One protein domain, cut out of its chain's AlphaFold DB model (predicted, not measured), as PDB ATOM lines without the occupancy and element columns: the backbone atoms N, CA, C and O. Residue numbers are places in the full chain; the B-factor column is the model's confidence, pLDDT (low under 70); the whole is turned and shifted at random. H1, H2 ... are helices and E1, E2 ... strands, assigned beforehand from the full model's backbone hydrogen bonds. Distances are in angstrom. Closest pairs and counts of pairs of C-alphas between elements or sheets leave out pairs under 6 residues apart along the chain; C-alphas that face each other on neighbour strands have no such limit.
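AT A GLANCE: This is residues 99 to 174 of the 312 residues of an uncharacterized protein of Lactobacillus sp. MRS-253-APC-2B (UniProt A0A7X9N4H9). Look first for a long hairpin, E1 and E2, with helix H1 running lengthwise over one side and short helix H2 on the other. The printed part has 76 residues with two named helices and two named strands, ordered H1, E1, E2, H2; the sheet, E1 - E2, is antiparallel and the class mixed. It is compact, radius of gyration of the C-alphas 11.7 A, spanning 34 by 23 by 20 A.

HOW THE PARTS SIT: In the hairpin of E1, residues 138 to 145, and E2, residues 149 to 157, find N 140 and O 155 within hydrogen-bond range at 2.8 A. H1, residues 105 to 120, comes closest to E1 at the C-alphas of Asp 105 and Leu 139, 5.4 A. H2, residues 166 to 170, comes closest to E1 at the C-alphas of Arg 142 and Leu 168, 6.9 A. H1 and H2 are apart. H1 has 11 of 12 O i to N i+4 pairs within range; H2 has 0 of 1, but 2 of 2 O i to N i+3.

IN THESE COORDINATES: Find C-alpha 105 at (-17.148, -42.785, 37.053); from there H1 runs 21.3 A. E1 spans 23.7 A, E2 26.5 A. H2, 8.5 A, ends at C-alpha 170, (-10.943, -62.040, 38.116).

THE WHOLE: The C-alphas of Asn 136 and Asp 148, the two farthest apart, are 34.4 A apart. The printed part has no cut; H1 to E1 is a long link. Residues 134 to 135 are under pLDDT 70.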
ATOM      1  N   VAL A  99     -23.819 -51.856  46.860       79.50
ATOM      2  CA  VAL A  99     -24.216 -50.633  46.141       79.50
ATOM      3  C   VAL A  99     -23.827 -50.772  44.667       79.50
ATOM      4  O   VAL A  99     -22.664 -51.049  44.386       79.50
ATOM      5  N   ASN A 100     -24.758 -50.559  43.728       82.56
ATOM      6  CA  ASN A 100     -24.484 -50.524  42.282       82.56
ATOM      7  C   ASN A 100     -24.960 -49.196  41.657       82.56
ATOM      8  O   ASN A 100     -26.083 -49.128  41.160       82.56
ATOM      9  N   PRO A 101     -24.156 -48.122  41.717       78.12
ATOM     10  CA  PRO A 101     -24.585 -46.795  41.275       78.12
ATOM     11  C   PRO A 101     -24.635 -46.698  39.746       78.12
ATOM     12  O   PRO A 101     -23.657 -47.007  39.081       78.12
ATOM     13  N   THR A 102     -25.710 -46.213  39.142       72.69
ATOM     14  CA  THR A 102     -25.674 -45.841  37.716       72.69
ATOM     15  C   THR A 102     -25.041 -44.453  37.549       72.69
ATOM     16  O   THR A 102     -25.092 -43.640  38.470       72.69
ATOM     17  N   GLY A 103     -24.412 -44.176  36.400       81.19
ATOM     18  CA  GLY A 103     -23.850 -42.852  36.093       81.19
ATOM     19  C   GLY A 103     -22.362 -42.847  35.735       81.19
ATOM     20  O   GLY A 103     -21.780 -43.893  35.442       81.19
ATOM     21  N   SER A 104     -21.767 -41.650  35.737       88.00
ATOM     22  CA  SER A 104     -20.350 -41.438  35.412       88.00
ATOM     23  C   SER A 104     -19.418 -42.041  36.467       88.00
ATOM     24  O   SER A 104     -19.817 -42.270  37.611       88.00
ATOM     25  N   ASP A 105     -18.145 -42.243  36.119       88.94
ATOM     26  CA  ASP A 105     -17.148 -42.785  37.053       88.94
ATOM     27  C   ASP A 105     -16.989 -41.933  38.319       88.94
ATOM     28  O   ASP A 105     -16.807 -42.475  39.408       88.94
ATOM     29  N   VAL A 106     -17.158 -40.611  38.214       89.44
ATOM     30  CA  VAL A 106     -17.141 -39.692  39.366       89.44
ATOM     31  C   VAL A 106     -18.317 -39.961  40.313       89.44
ATOM     32  O   VAL A 106     -18.143 -40.027  41.535       89.44
ATOM     33  N   GLN A 107     -19.521 -40.158  39.765       91.69
ATOM     34  CA  GLN A 107     -20.714 -40.479  40.556       91.69
ATOM     35  C   GLN A 107     -20.580 -41.859  41.208       91.69
ATOM     36  O   GLN A 107     -20.874 -42.021  42.396       91.69
ATOM     37  N   ARG A 108     -20.064 -42.838  40.456       94.19
ATOM     38  CA  ARG A 108     -19.816 -44.193  40.957       94.19
ATOM     39  C   ARG A 108     -18.784 -44.206  42.078       94.19
ATOM     40  O   ARG A 108     -19.067 -44.763  43.137       94.19
ATOM     41  N   LEU A 109     -17.640 -43.541  41.897       95.38
ATOM     42  CA  LEU A 109     -16.603 -43.419  42.926       95.38
ATOM     43  C   LEU A 109     -17.159 -42.784  44.203       95.38
ATOM     44  O   LEU A 109     -16.919 -43.285  45.299       95.38
ATOM     45  N   THR A 110     -17.955 -41.722  44.067       95.56
ATOM     46  CA  THR A 110     -18.584 -41.045  45.209       95.56
ATOM     47  C   THR A 110     -19.485 -41.997  45.998       95.56
ATOM     48  O   THR A 110     -19.354 -42.100  47.221       95.56
ATOM     49  N   ALA A 111     -20.358 -42.736  45.315       96.12
ATOM     50  CA  ALA A 111     -21.267 -43.682  45.955       96.12
ATOM     51  C   ALA A 111     -20.531 -44.890  46.573       96.12
ATOM     52  O   ALA A 111     -20.863 -45.321  47.682       96.12
ATOM     53  N   PHE A 112     -19.483 -45.401  45.918       97.50
ATOM     54  CA  PHE A 112     -18.615 -46.426  46.503       97.50
ATOM     55  C   PHE A 112     -17.900 -45.919  47.755       97.50
ATOM     56  O   PHE A 112     -17.903 -46.610  48.774       97.50
ATOM     57  N   ASN A 113     -17.363 -44.699  47.727       97.38
ATOM     58  CA  ASN A 113     -16.686 -44.101  48.872       97.38
ATOM     59  C   ASN A 113     -17.626 -43.889  50.065       97.38
ATOM     60  O   ASN A 113     -17.231 -44.133  51.204       97.38
ATOM     61  N   GLN A 114     -18.875 -43.479  49.830       96.56
ATOM     62  CA  GLN A 114     -19.890 -43.380  50.887       96.56
ATOM     63  C   GLN A 114     -20.147 -44.742  51.549       96.56
ATOM     64  O   GLN A 114     -20.149 -44.849  52.778       96.56
ATOM     65  N   SER A 115     -20.295 -45.794  50.740       96.75
ATOM     66  CA  SER A 115     -20.477 -47.160  51.238       96.75
ATOM     67  C   SER A 115     -19.260 -47.648  52.033       96.75
ATOM     68  O   SER A 115     -19.409 -48.134  53.156       96.75
ATOM     69  N   MET A 116     -18.043 -47.439  51.521       97.31
ATOM     70  CA  MET A 116     -16.809 -47.830  52.212       97.31
ATOM     71  C   MET A 116     -16.613 -47.072  53.532       97.31
ATOM     72  O   MET A 116     -16.284 -47.702  54.533       97.31
ATOM     73  N   ARG A 117     -16.914 -45.767  53.600       96.94
ATOM     74  CA  ARG A 117     -16.872 -44.984  54.856       96.94
ATOM     75  C   ARG A 117     -17.813 -45.526  55.934       96.94
ATOM     76  O   ARG A 117     -17.495 -45.450  57.118       96.94
ATOM     77  N   SER A 118     -18.942 -46.122  55.548       95.69
ATOM     78  CA  SER A 118     -19.853 -46.766  56.507       95.69
ATOM     79  C   SER A 118     -19.283 -48.049  57.131       95.69
ATOM     80  O   SER A 118     -19.719 -48.445  58.211       95.69
ATOM     81  N   LYS A 119     -18.308 -48.696  56.473       94.94
ATOM     82  CA  LYS A 119     -17.732 -49.992  56.876       94.94
ATOM     83  C   LYS A 119     -16.315 -49.884  57.437       94.94
ATOM     84  O   LYS A 119     -15.985 -50.593  58.380       94.94
ATOM     85  N   LEU A 120     -15.495 -49.000  56.874       96.38
ATOM     86  CA  LEU A 120     -14.093 -48.787  57.247       96.38
ATOM     87  C   LEU A 120     -13.906 -47.610  58.221       96.38
ATOM     88  O   LEU A 120     -12.814 -47.420  58.745       96.38
ATOM     89  N   GLY A 121     -14.966 -46.838  58.483       94.94
ATOM     90  CA  GLY A 121     -14.961 -45.684  59.383       94.94
ATOM     91  C   GLY A 121     -15.052 -44.352  58.639       94.94
ATOM     92  O   GLY A 121     -14.584 -44.209  57.515       94.94
ATOM     93  N   LYS A 122     -15.655 -43.341  59.279       91.94
ATOM     94  CA  LYS A 122     -15.967 -42.044  58.643       91.94
ATOM     95  C   LYS A 122     -14.737 -41.278  58.144       91.94
ATOM     96  O   LYS A 122     -14.842 -40.567  57.154       91.94
ATOM     97  N   ASN A 123     -13.598 -41.464  58.812       91.75
ATOM     98  CA  ASN A 123     -12.344 -40.757  58.537       91.75
ATOM     99  C   ASN A 123     -11.372 -41.590  57.683       91.75
ATOM    100  O   ASN A 123     -10.179 -41.288  57.641       91.75
ATOM    101  N   VAL A 124     -11.844 -42.680  57.063       95.94
ATOM    102  CA  VAL A 124     -11.016 -43.443  56.128       95.94
ATOM    103  C   VAL A 124     -10.663 -42.552  54.938       95.94
ATOM    104  O   VAL A 124     -11.547 -41.946  54.331       95.94
ATOM    105  N   LEU A 125      -9.369 -42.479  54.623       96.62
ATOM    106  CA  LEU A 125      -8.894 -41.777  53.437       96.62
ATOM    107  C   LEU A 125      -9.293 -42.576  52.206       96.62
ATOM    108  O   LEU A 125      -8.971 -43.762  52.124       96.62
ATOM    109  N   LEU A 126      -9.951 -41.933  51.250       97.81
ATOM    110  CA  LEU A 126     -10.308 -42.546  49.973       97.81
ATOM    111  C   LEU A 126     -10.044 -41.566  48.825       97.81
ATOM    112  O   LEU A 126     -10.303 -40.369  48.983       97.81
ATOM    113  N   PRO A 127      -9.554 -42.043  47.666       97.38
ATOM    114  CA  PRO A 127      -9.379 -41.207  46.487       97.38
ATOM    115  C   PRO A 127     -10.707 -40.577  46.072       97.38
ATOM    116  O   PRO A 127     -11.736 -41.260  46.025       97.38
ATOM    117  N   THR A 128     -10.702 -39.280  45.764       96.06
ATOM    118  CA  THR A 128     -11.892 -38.564  45.272       96.06
ATOM    119  C   THR A 128     -11.906 -38.388  43.756       96.06
ATOM    120  O   THR A 128     -12.877 -37.863  43.222       96.06
ATOM    121  N   THR A 129     -10.852 -38.824  43.065       94.81
ATOM    122  CA  THR A 129     -10.778 -38.918  41.601       94.81
ATOM    123  C   THR A 129     -10.480 -40.355  41.182       94.81
ATOM    124  O   THR A 129      -9.881 -41.106  41.952       94.81
ATOM    125  N   SER A 130     -10.894 -40.748  39.975       92.56
ATOM    126  CA  SER A 130     -10.561 -42.062  39.409       92.56
ATOM    127  C   SER A 130      -9.132 -42.129  38.867       92.56
ATOM    128  O   SER A 130      -8.644 -43.232  38.641       92.56
ATOM    129  N   GLY A 131      -8.478 -40.980  38.641       91.56
ATOM    130  CA  GLY A 131      -7.139 -40.897  38.040       91.56
ATOM    131  C   GLY A 131      -7.068 -41.415  36.600       91.56
ATOM    132  O   GLY A 131      -5.982 -41.704  36.104       91.56
ATOM    133  N   LEU A 132      -8.219 -41.582  35.943       87.38
ATOM    134  CA  LEU A 132      -8.325 -42.031  34.559       87.38
ATOM    135  C   LEU A 132      -8.563 -40.813  33.663       87.38
ATOM    136  O   LEU A 132      -9.528 -40.078  33.865       87.38
ATOM    137  N   SER A 133      -7.700 -40.612  32.668       73.44
ATOM    138  CA  SER A 133      -7.834 -39.533  31.678       73.44
ATOM    139  C   SER A 133      -8.951 -39.801  30.664       73.44
ATOM    140  O   SER A 133      -9.587 -38.870  30.178       73.44
ATOM    141  N   THR A 134      -9.217 -41.076  30.369       63.91
ATOM    142  CA  THR A 134     -10.317 -41.562  29.528       63.91
ATOM    143  C   THR A 134     -10.719 -42.959  29.998       63.91
ATOM    144  O   THR A 134      -9.857 -43.784  30.304       63.91
ATOM    145  N   SER A 135     -12.015 -43.253  30.073       64.44
ATOM    146  CA  SER A 135     -12.494 -44.614  30.323       64.44
ATOM    147  C   SER A 135     -13.596 -44.970  29.329       64.44
ATOM    148  O   SER A 135     -14.690 -44.416  29.344       64.44
ATOM    149  N   ASN A 136     -13.324 -45.948  28.461       71.94
ATOM    150  CA  ASN A 136     -14.339 -46.577  27.601       71.94
ATOM    151  C   ASN A 136     -15.146 -47.642  28.375       71.94
ATOM    152  O   ASN A 136     -15.558 -48.662  27.823       71.94
ATOM    153  N   GLY A 137     -15.323 -47.447  29.682       85.88
ATOM    154  CA  GLY A 137     -15.907 -48.431  30.582       85.88
ATOM    155  C   GLY A 137     -16.345 -47.810  31.899       85.88
ATOM    156  O   GLY A 137     -16.318 -46.598  32.076       85.88
ATOM    157  N   HIS A 138     -16.761 -48.667  32.821       91.56
ATOM    158  CA  HIS A 138     -17.254 -48.284  34.132       91.56
ATOM    159  C   HIS A 138     -16.232 -48.614  35.211       91.56
ATOM    160  O   HIS A 138     -15.745 -49.749  35.292       91.56
ATOM    161  N   LEU A 139     -15.998 -47.650  36.098       94.44
ATOM    162  CA  LEU A 139     -15.282 -47.864  37.343       94.44
ATOM    163  C   LEU A 139     -15.997 -48.932  38.176       94.44
ATOM    164  O   LEU A 139     -17.194 -48.833  38.476       94.44
ATOM    165  N   ASN A 140     -15.232 -49.925  38.599       95.94
ATOM    166  CA  ASN A 140     -15.640 -50.965  39.520       95.94
ATOM    167  C   ASN A 140     -14.671 -50.999  40.698       95.94
ATOM    168  O   ASN A 140     -13.472 -50.761  40.553       95.94
ATOM    169  N   VAL A 141     -15.210 -51.274  41.882       97.44
ATOM    170  CA  VAL A 141     -14.436 -51.272  43.120       97.44
ATOM    171  C   VAL A 141     -14.744 -52.537  43.899       97.44
ATOM    172  O   VAL A 141     -15.906 -52.922  44.069       97.44
ATOM    173  N   ARG A 142     -13.691 -53.165  44.414       97.94
ATOM    174  CA  ARG A 142     -13.805 -54.144  45.493       97.94
ATOM    175  C   ARG A 142     -12.832 -53.803  46.608       97.94
ATOM    176  O   ARG A 142     -11.776 -53.238  46.355       97.94
ATOM    177  N   TYR A 143     -13.157 -54.172  47.833       98.00
ATOM    178  CA  TYR A 143     -12.281 -54.027  48.982       98.00
ATOM    179  C   TYR A 143     -12.435 -55.208  49.937       98.00
ATOM    180  O   TYR A 143     -13.450 -55.909  49.942       98.00
ATOM    181  N   SER A 144     -11.422 -55.410  50.766       97.38
ATOM    182  CA  SER A 144     -11.421 -56.383  51.854       97.38
ATOM    183  C   SER A 144     -10.726 -55.804  53.083       97.38
ATOM    184  O   SER A 144      -9.989 -54.820  52.989       97.38
ATOM    185  N   GLY A 145     -10.967 -56.417  54.242       97.06
ATOM    186  CA  GLY A 145     -10.393 -55.994  55.515       97.06
ATOM    187  C   GLY A 145     -11.336 -55.128  56.350       97.06
ATOM    188  O   GLY A 145     -12.559 -55.235  56.248       97.06
ATOM    189  N   ASN A 146     -10.755 -54.317  57.227       96.50
ATOM    190  CA  ASN A 146     -11.451 -53.520  58.234       96.50
ATOM    191  C   ASN A 146     -10.760 -52.158  58.431       96.50
ATOM    192  O   ASN A 146      -9.826 -51.814  57.711       96.50
ATOM    193  N   ALA A 147     -11.217 -51.377  59.411       95.31
ATOM    194  CA  ALA A 147     -10.675 -50.050  59.696       95.31
ATOM    195  C   ALA A 147      -9.160 -50.046  59.994       95.31
ATOM    196  O   ALA A 147      -8.485 -49.067  59.676       95.31
ATOM    197  N   ASP A 148      -8.605 -51.123  60.562       96.00
ATOM    198  CA  ASP A 148      -7.186 -51.236  60.915       96.00
ATOM    199  C   ASP A 148      -6.309 -51.681  59.748       96.00
ATOM    200  O   ASP A 148      -5.190 -51.184  59.592       96.00
ATOM    201  N   SER A 149      -6.817 -52.566  58.900       97.44
ATOM    202  CA  SER A 149      -6.102 -53.050  57.727       97.44
ATOM    203  C   SER A 149      -7.082 -53.334  56.601       97.44
ATOM    204  O   SER A 149      -7.935 -54.212  56.741       97.44
ATOM    205  N   TYR A 150      -6.941 -52.636  55.477       98.50
ATOM    206  CA  TYR A 150      -7.787 -52.834  54.303       98.50
ATOM    207  C   TYR A 150      -6.991 -52.756  53.006       98.50
ATOM    208  O   TYR A 150      -5.948 -52.104  52.933       98.50
ATOM    209  N   THR A 151      -7.537 -53.383  51.969       98.69
ATOM    210  CA  THR A 151      -7.067 -53.234  50.591       98.69
ATOM    211  C   THR A 151      -8.257 -52.941  49.692       98.69
ATOM    212  O   THR A 151      -9.268 -53.639  49.758       98.69
ATOM    213  N   ILE A 152      -8.127 -51.920  48.852       98.69
ATOM    214  CA  ILE A 152      -9.120 -51.493  47.867       98.69
ATOM    215  C   ILE A 152      -8.523 -51.695  46.480       98.69
ATOM    216  O   ILE A 152      -7.370 -51.352  46.235       98.69
ATOM    217  N   TYR A 153      -9.314 -52.250  45.578       98.44
ATOM    218  CA  TYR A 153      -8.947 -52.561  44.209       98.44
ATOM    219  C   TYR A 153      -9.877 -51.779  43.285       98.44
ATOM    220  O   TYR A 153     -11.100 -51.931  43.369       98.44
ATOM    221  N   TYR A 154      -9.290 -50.966  42.415       97.56
ATOM    222  CA  TYR A 154      -9.990 -50.172  41.413       97.56
ATOM    223  C   TYR A 154      -9.744 -50.791  40.039       97.56
ATOM    224  O   TYR A 154      -8.598 -50.982  39.629       97.56
ATOM    225  N   SER A 155     -10.820 -51.134  39.335       95.81
ATOM    226  CA  SER A 155     -10.782 -51.719  37.995       95.81
ATOM    227  C   SER A 155     -11.751 -51.000  37.059       95.81
ATOM    228  O   SER A 155     -12.657 -50.290  37.498       95.81
ATOM    229  N   VAL A 156     -11.564 -51.187  35.754       92.69
ATOM    230  CA  VAL A 156     -12.480 -50.695  34.718       92.69
ATOM    231  C   VAL A 156     -13.000 -51.891  33.936       92.69
ATOM    232  O   VAL A 156     -12.246 -52.813  33.629       92.69
ATOM    233  N   GLY A 157     -14.290 -51.894  33.610       91.44
ATOM    234  CA  GLY A 157     -14.866 -52.898  32.719       91.44
ATOM    235  C   GLY A 157     -16.093 -52.383  31.980       91.44
ATOM    236  O   GLY A 157     -16.723 -51.421  32.402       91.44
ATOM    237  N   TYR A 158     -16.479 -53.055  30.897       90.69
ATOM    238  CA  TYR A 158     -17.631 -52.663  30.068       90.69
ATOM    239  C   TYR A 158     -18.992 -52.786  30.766       90.69
ATOM    240  O   TYR A 158     -20.010 -52.364  30.233       90.69
ATOM    241  N   THR A 159     -19.038 -53.375  31.959       91.06
ATOM    242  CA  THR A 159     -20.260 -53.497  32.754       91.06
ATOM    243  C   THR A 159     -20.059 -52.841  34.108       91.06
ATOM    244  O   THR A 159     -19.105 -53.155  34.824       91.06
ATOM    245  N   ALA A 160     -20.996 -51.973  34.476       93.50
ATOM    246  CA  ALA A 160     -21.111 -51.430  35.818       93.50
ATOM    247  C   ALA A 160     -21.472 -52.549  36.810       93.50
ATOM    248  O   ALA A 160     -22.528 -53.180  36.708       93.50
ATOM    249  N   LYS A 161     -20.584 -52.804  37.770       95.25
ATOM    250  CA  LYS A 161     -20.763 -53.810  38.821       95.25
ATOM    251  C   LYS A 161     -21.043 -53.167  40.170       95.25
ATOM    252  O   LYS A 161     -20.679 -52.017  40.424       95.25
ATOM    253  N   SER A 162     -21.689 -53.935  41.038       96.62
ATOM    254  CA  SER A 162     -21.877 -53.546  42.431       96.62
ATOM    255  C   SER A 162     -20.547 -53.567  43.202       96.62
ATOM    256  O   SER A 162     -19.606 -54.263  42.816       96.62
ATOM    257  N   LEU A 163     -20.454 -52.799  44.290       97.06
ATOM    258  CA  LEU A 163     -19.300 -52.821  45.192       97.06
ATOM    259  C   LEU A 163     -19.068 -54.249  45.706       97.06
ATOM    260  O   LEU A 163     -19.980 -54.841  46.276       97.06
ATOM    261  N   ASN A 164     -17.851 -54.778  45.571       97.38
ATOM    262  CA  ASN A 164     -17.514 -56.164  45.938       97.38
ATOM    263  C   ASN A 164     -18.273 -57.248  45.145       97.38
ATOM    264  O   ASN A 164     -18.423 -58.366  45.639       97.38
ATOM    265  N   ASP A 165     -18.735 -56.961  43.925       97.44
ATOM    266  CA  ASP A 165     -19.267 -58.000  43.039       97.44
ATOM    267  C   ASP A 165     -18.246 -59.141  42.863       97.44
ATOM    268  O   ASP A 165     -17.061 -58.902  42.611       97.44
ATOM    269  N   ALA A 166     -18.694 -60.392  43.012       95.19
ATOM    270  CA  ALA A 166     -17.815 -61.564  43.036       95.19
ATOM    271  C   ALA A 166     -16.988 -61.725  41.744       95.19
ATOM    272  O   ALA A 166     -15.863 -62.232  41.787       95.19
ATOM    273  N   THR A 167     -17.502 -61.234  40.611       95.06
ATOM    274  CA  THR A 167     -16.817 -61.290  39.309       95.06
ATOM    275  C   THR A 167     -15.605 -60.356  39.221       95.06
ATOM    276  O   THR A 167     -14.747 -60.538  38.361       95.06
ATOM    277  N   LEU A 168     -15.477 -59.389  40.140       94.94
ATOM    278  CA  LEU A 168     -14.336 -58.465  40.201       94.94
ATOM    279  C   LEU A 168     -13.049 -59.125  40.708       94.94
ATOM    280  O   LEU A 168     -11.972 -58.543  40.587       94.94
ATOM    281  N   SER A 169     -13.134 -60.324  41.291       92.12
ATOM    282  CA  SER A 169     -11.954 -61.087  41.716       92.12
ATOM    283  C   SER A 169     -11.063 -61.500  40.538       92.12
ATOM    284  O   SER A 169      -9.851 -61.574  40.701       92.12
ATOM    285  N   SER A 170     -11.650 -61.687  39.352       90.00
ATOM    286  CA  SER A 170     -10.943 -62.040  38.116       90.00
ATOM    287  C   SER A 170     -10.469 -60.830  37.304       90.00
ATOM    288  O   SER A 170      -9.821 -61.008  36.278       90.00
ATOM    289  N   GLN A 171     -10.809 -59.603  37.714       91.75
ATOM    290  CA  GLN A 171     -10.374 -58.395  37.011       91.75
ATOM    291  C   GLN A 171      -8.989 -57.957  37.480       91.75
ATOM    292  O   GLN A 171      -8.690 -57.974  38.677       91.75
ATOM    293  N   ILE A 172      -8.180 -57.492  36.529       93.88
ATOM    294  CA  ILE A 172      -6.907 -56.841  36.817       93.88
ATOM    295  C   ILE A 172      -7.212 -55.395  37.235       93.88
ATOM    296  O   ILE A 172      -7.771 -54.634  36.442       93.88
ATOM    297  N   PRO A 173      -6.906 -55.001  38.480       96.56
ATOM    298  CA  PRO A 173      -7.081 -53.625  38.905       96.56
ATOM    299  C   PRO A 173      -6.000 -52.749  38.270       96.56
ATOM    300  O   PRO A 173      -4.839 -53.156  38.186       96.56
ATOM    301  N   TYR A 174      -6.376 -51.533  37.880       96.25
ATOM    302  CA  TYR A 174      -5.423 -50.518  37.430       96.25
ATOM    303  C   TYR A 174      -4.750 -49.818  38.618       96.25
ATOM    304  O   TYR A 174      -3.640 -49.308  38.476       96.25
TER     305      TYR A 174